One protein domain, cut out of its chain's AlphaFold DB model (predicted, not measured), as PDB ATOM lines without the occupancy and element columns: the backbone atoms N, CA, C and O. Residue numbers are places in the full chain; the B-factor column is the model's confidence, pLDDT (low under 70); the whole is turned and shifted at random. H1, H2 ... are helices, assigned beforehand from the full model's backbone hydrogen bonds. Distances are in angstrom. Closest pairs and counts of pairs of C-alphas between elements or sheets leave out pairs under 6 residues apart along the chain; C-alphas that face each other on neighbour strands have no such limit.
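What this domain is: This is residues 75 to 117 of the 276 residues of an uncharacterized protein of Cryptosporidium muris (strain RN66) (UniProt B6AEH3). Two helices run the same way and meet at a slant, H1 first and then the longer H2, with a loop folding back from the end of one to the start of the other and a tail at the last residues, 112 to 117, sticking out. The printed part has 43 residues with two named helices, H1 then H2, and no named strand; the class is all helix. It is compact, with a radius of gyration of the C-alphas of 10.0 A, yet elongated in outline, spanning 32 by 18 by 15 A.

How they stand to each other: Look first at H1, residues 83 to 92, and then at H2, residues 101 to 113. They touch, and their closest C-alphas, those of Thr 83 and Arg 101, are 5.7 A apart. Their lines stand at a steep tilt of 38 degrees, and they run the same way. In H1 and H2 every O i to N i+4 pair is within hydrogen-bond range.

Where its parts are: Start at C-alpha 75, at (102.685, 123.488, 129.271). Find C-alpha 83 at (98.829, 126.914, 120.423); from there H1 runs 14.3 A to C-alpha 92. H2 runs 18.1 A from C-alpha 101 to C-alpha 113, at (112.262, 130.808, 135.719).

The domain as a whole: The two C-alphas farthest apart, those of Glu 79 and Ser 117, are 32.8 A apart. The printed part has no cut, and the link from H1 to H2, 8 residues, is short. Mean pLDDT of the printed part is 92.1; look for low confidence, under 70, at residues 115 to 117.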
ATOM      1  N   LEU A  75     102.666 122.557 130.409       94.06
ATOM      2  CA  LEU A  75     102.685 123.488 129.271       94.06
ATOM      3  C   LEU A  75     103.203 122.840 127.972       94.06
ATOM      4  O   LEU A  75     102.778 123.216 126.873       94.06
ATOM      5  N   ASP A  76     104.079 121.845 128.097       94.50
ATOM      6  CA  ASP A  76     104.647 121.103 126.970       94.50
ATOM      7  C   ASP A  76     103.660 120.110 126.330       94.50
ATOM      8  O   ASP A  76     103.908 119.651 125.219       94.50
ATOM      9  N   ASP A  77     102.521 119.823 126.970       96.69
ATOM     10  CA  ASP A  77     101.502 118.918 126.430       96.69
ATOM     11  C   ASP A  77     100.658 119.616 125.345       96.69
ATOM     12  O   ASP A  77      99.927 120.574 125.609       96.69
ATOM     13  N   ASP A  78     100.795 119.146 124.103       96.44
ATOM     14  CA  ASP A  78     100.106 119.675 122.920       96.44
ATOM     15  C   ASP A  78      98.589 119.458 122.961       96.44
ATOM     16  O   ASP A  78      97.850 120.253 122.370       96.44
ATOM     17  N   GLU A  79      98.124 118.405 123.639       96.00
ATOM     18  CA  GLU A  79      96.698 118.085 123.747       96.00
ATOM     19  C   GLU A  79      96.017 118.979 124.783       96.00
ATOM     20  O   GLU A  79      94.904 119.461 124.560       96.00
ATOM     21  N   LEU A  80      96.709 119.255 125.893       94.62
ATOM     22  CA  LEU A  80      96.182 120.095 126.967       94.62
ATOM     23  C   LEU A  80      96.295 121.594 126.652       94.62
ATOM     24  O   LEU A  80      95.396 122.367 126.989       94.62
ATOM     25  N   TRP A  81      97.383 122.011 125.998       96.31
ATOM     26  CA  TRP A  81      97.674 123.415 125.700       96.31
ATOM     27  C   TRP A  81      97.823 123.659 124.197       96.31
ATOM     28  O   TRP A  81      98.941 123.815 123.684       96.31
ATOM     29  N   PRO A  82      96.702 123.783 123.463       96.94
ATOM     30  CA  PRO A  82      96.765 124.122 122.055       96.94
ATOM     31  C   PRO A  82      97.417 125.498 121.870       96.94
ATOM     32  O   PRO A  82      97.349 126.389 122.719       96.94
ATOM     33  N   THR A  83      98.031 125.703 120.702       97.12
ATOM     34  CA  THR A  83      98.829 126.914 120.423       97.12
ATOM     35  C   THR A  83      98.041 128.213 120.636       97.12
ATOM     36  O   THR A  83      98.628 129.213 121.042       97.12
ATOM     37  N   ASN A  84      96.726 128.209 120.401       97.12
ATOM     38  CA  ASN A  84      95.868 129.374 120.635       97.12
ATOM     39  C   ASN A  84      95.766 129.716 122.130       97.12
ATOM     40  O   ASN A  84      96.033 130.854 122.497       97.12
ATOM     41  N   SER A  85      95.524 128.729 122.998       96.12
ATOM     42  CA  SER A  85      95.439 128.938 124.450       96.12
ATOM     43  C   SER A  85      96.744 129.464 125.049       96.12
ATOM     44  O   SER A  85      96.726 130.265 125.977       96.12
ATOM     45  N   LEU A  86      97.895 129.077 124.493       96.62
ATOM     46  CA  LEU A  86      99.193 129.615 124.921       96.62
ATOM     47  C   LEU A  86      99.409 131.062 124.496       96.62
ATOM     48  O   LEU A  86     100.079 131.809 125.207       96.62
ATOM     49  N   ARG A  87      98.870 131.461 123.338       97.62
ATOM     50  CA  ARG A  87      98.869 132.869 122.927       97.62
ATOM     51  C   ARG A  87      98.000 133.682 123.867       97.62
ATOM     52  O   ARG A  87      98.482 134.694 124.361       97.62
ATOM     53  N   ASP A  88      96.803 133.197 124.180       96.00
ATOM     54  CA  ASP A  88      95.896 133.856 125.121       96.00
ATOM     55  C   ASP A  88      96.541 133.993 126.503       96.00
ATOM     56  O   ASP A  88      96.524 135.075 127.089       96.00
ATOM     57  N   LEU A  89      97.209 132.939 126.984       94.75
ATOM     58  CA  LEU A  89      97.973 132.982 128.228       94.75
ATOM     59  C   LEU A  89      99.121 134.000 128.150       94.75
ATOM     60  O   LEU A  89      99.315 134.783 129.074       94.75
ATOM     61  N   CYS A  90      99.858 134.052 127.038       95.88
ATOM     62  CA  CYS A  90     100.894 135.063 126.828       95.88
ATOM     63  C   CYS A  90     100.317 136.489 126.852       95.88
ATOM     64  O   CYS A  90     100.875 137.341 127.538       95.88
ATOM     65  N   VAL A  91      99.202 136.753 126.163       95.94
ATOM     66  CA  VAL A  91      98.519 138.062 126.174       95.94
ATOM     67  C   VAL A  91      98.075 138.423 127.584       95.94
ATOM     68  O   VAL A  91      98.309 139.547 128.033       95.94
ATOM     69  N   PHE A  92      97.494 137.460 128.294       93.19
ATOM     70  CA  PHE A  92      97.050 137.617 129.671       93.19
ATOM     71  C   PHE A  92      98.205 138.013 130.607       93.19
ATOM     72  O   PHE A  92      98.054 138.899 131.445       93.19
ATOM     73  N   LEU A  93      99.387 137.423 130.409       92.44
ATOM     74  CA  LEU A  93     100.605 137.735 131.166       92.44
ATOM     75  C   LEU A  93     101.362 138.972 130.659       92.44
ATOM     76  O   LEU A  93     102.390 139.340 131.228       92.44
ATOM     77  N   GLY A  94     100.892 139.620 129.590       94.06
ATOM     78  CA  GLY A  94     101.584 140.749 128.963       94.06
ATOM     79  C   GLY A  94     102.863 140.360 128.208       94.06
ATOM     80  O   GLY A  94     103.723 141.209 127.967       94.06
ATOM     81  N   LEU A  95     103.004 139.089 127.830       96.06
ATOM     82  CA  LEU A  95     104.078 138.565 126.990       96.06
ATOM     83  C   LEU A  95     103.728 138.696 125.500       96.06
ATOM     84  O   LEU A  95     102.576 138.851 125.098       96.06
ATOM     85  N   HIS A  96     104.740 138.613 124.638       97.38
ATOM     86  CA  HIS A  96     104.531 138.675 123.193       97.38
ATOM     87  C   HIS A  96     103.876 137.383 122.668       97.38
ATOM     88  O   HIS A  96     104.401 136.295 122.891       97.38
ATOM     89  N   GLU A  97     102.783 137.495 121.910       97.56
ATOM     90  CA  GLU A  97     101.982 136.355 121.419       97.56
ATOM     91  C   GLU A  97     102.440 135.765 120.070       97.56
ATOM     92  O   GLU A  97     102.004 134.688 119.667       97.56
ATOM     93  N   LYS A  98     103.312 136.450 119.312       97.94
ATOM     94  CA  LYS A  98     103.695 135.961 117.973       97.94
ATOM     95  C   LYS A  98     104.804 134.920 118.049       97.94
ATOM     96  O   LYS A  98     105.793 135.108 118.763       97.94
ATOM     97  N   GLY A  99     104.690 133.884 117.231       97.56
ATOM     98  CA  GLY A  99     105.712 132.856 117.063       97.56
ATOM     99  C   GLY A  99     105.115 131.463 116.920       97.56
ATOM    100  O   GLY A  99     103.895 131.277 116.961       97.56
ATOM    101  N   ASN A 100     106.012 130.496 116.752       98.06
ATOM    102  CA  ASN A 100     105.674 129.079 116.815       98.06
ATOM    103  C   ASN A 100     105.476 128.660 118.275       98.06
ATOM    104  O   ASN A 100     105.985 129.322 119.179       98.06
ATOM    105  N   ARG A 101     104.803 127.529 118.495       97.38
ATOM    106  CA  ARG A 101     104.519 126.985 119.830       97.38
ATOM    107  C   ARG A 101     105.744 126.953 120.747       97.38
ATOM    108  O   ARG A 101     105.685 127.498 121.841       97.38
ATOM    109  N   LYS A 102     106.876 126.444 120.252       97.62
ATOM    110  CA  LYS A 102     108.148 126.429 120.992       97.62
ATOM    111  C   LYS A 102     108.573 127.815 121.496       97.62
ATOM    112  O   LYS A 102     108.981 127.948 122.635       97.62
ATOM    113  N   MET A 103     108.410 128.867 120.687       97.94
ATOM    114  CA  MET A 103     108.755 130.230 121.116       97.94
ATOM    115  C   MET A 103     107.816 130.771 122.199       97.94
ATOM    116  O   MET A 103     108.213 131.664 122.940       97.94
ATOM    117  N   LEU A 104     106.564 130.305 122.246       97.69
ATOM    118  CA  LEU A 104     105.623 130.669 123.308       97.69
ATOM    119  C   LEU A 104     106.002 129.961 124.608       97.69
ATOM    120  O   LEU A 104     106.068 130.613 125.645       97.69
ATOM    121  N   LEU A 105     106.326 128.668 124.529       96.38
ATOM    122  CA  LEU A 105     106.801 127.883 125.668       96.38
ATOM    123  C   LEU A 105     108.094 128.439 126.250       96.38
ATOM    124  O   LEU A 105     108.120 128.735 127.437       96.38
ATOM    125  N   ASP A 106     109.103 128.707 125.415       95.88
ATOM    126  CA  ASP A 106     110.371 129.291 125.867       95.88
ATOM    127  C   ASP A 106     110.142 130.608 126.633       95.88
ATOM    128  O   ASP A 106     110.814 130.884 127.622       95.88
ATOM    129  N   ARG A 107     109.168 131.434 126.214       95.81
ATOM    130  CA  ARG A 107     108.825 132.687 126.914       95.81
ATOM    131  C   ARG A 107     108.096 132.444 128.229       95.81
ATOM    132  O   ARG A 107     108.397 133.129 129.199       95.81
ATOM    133  N   LEU A 108     107.135 131.522 128.255       94.88
ATOM    134  CA  LEU A 108     106.390 131.173 129.469       94.88
ATOM    135  C   LEU A 108     107.309 130.525 130.509       94.88
ATOM    136  O   LEU A 108     107.250 130.874 131.686       94.88
ATOM    137  N   GLN A 109     108.209 129.655 130.062       92.62
ATOM    138  CA  GLN A 109     109.227 129.039 130.896       92.62
ATOM    139  C   GLN A 109     110.228 130.082 131.395       92.62
ATOM    140  O   GLN A 109     110.447 130.164 132.597       92.62
ATOM    141  N   ALA A 110     110.749 130.953 130.521       91.94
ATOM    142  CA  ALA A 110     111.628 132.048 130.937       91.94
ATOM    143  C   ALA A 110     110.944 133.020 131.910       91.94
ATOM    144  O   ALA A 110     111.608 133.581 132.772       91.94
ATOM    145  N   TRP A 111     109.630 133.226 131.792       90.69
ATOM    146  CA  TRP A 111     108.858 134.036 132.734       90.69
ATOM    147  C   TRP A 111     108.700 133.347 134.098       90.69
ATOM    148  O   TRP A 111     108.789 134.013 135.124       90.69
ATOM    149  N   ASN A 112     108.526 132.024 134.120       86.81
ATOM    150  CA  ASN A 112     108.457 131.230 135.349       86.81
ATOM    151  C   ASN A 112     109.820 131.059 136.039       86.81
ATOM    152  O   ASN A 112     109.906 131.042 137.262       86.81
ATOM    153  N   GLU A 113     110.882 130.932 135.248       83.75
ATOM    154  CA  GLU A 113     112.262 130.808 135.719       83.75
ATOM    155  C   GLU A 113     112.919 132.153 136.005       83.75
ATOM    156  O   GLU A 113     113.966 132.183 136.657       83.75
ATOM    157  N   ALA A 114     112.333 133.260 135.530       76.12
ATOM    158  CA  ALA A 114     112.817 134.582 135.863       76.12
ATOM    159  C   ALA A 114     112.872 134.651 137.390       76.12
ATOM    160  O   ALA A 114     111.825 134.542 138.040       76.12
ATOM    161  N   PRO A 115     114.068 134.823 137.994       64.44
ATOM    162  CA  PRO A 115     114.107 135.167 139.398       64.44
ATOM    163  C   PRO A 115     113.174 136.365 139.538       64.44
ATOM    164  O   PRO A 115     113.160 137.222 138.646       64.44
ATOM    165  N   LEU A 116     112.376 136.415 140.607       55.56
ATOM    166  CA  LEU A 116     111.532 137.561 140.972       55.56
ATOM    167  C   LEU A 116     112.411 138.784 141.317       55.56
ATOM    168  O   LEU A 116     112.230 139.464 142.324       55.56
ATOM    169  N   SER A 117     113.421 139.039 140.491       48.34
ATOM    170  CA  SER A 117     114.428 140.061 140.533       48.34
ATOM    171  C   SER A 117     113.774 141.378 140.153       48.34
ATOM    172  O   SER A 117     114.049 141.983 139.123       48.34
TER     173      SER A 117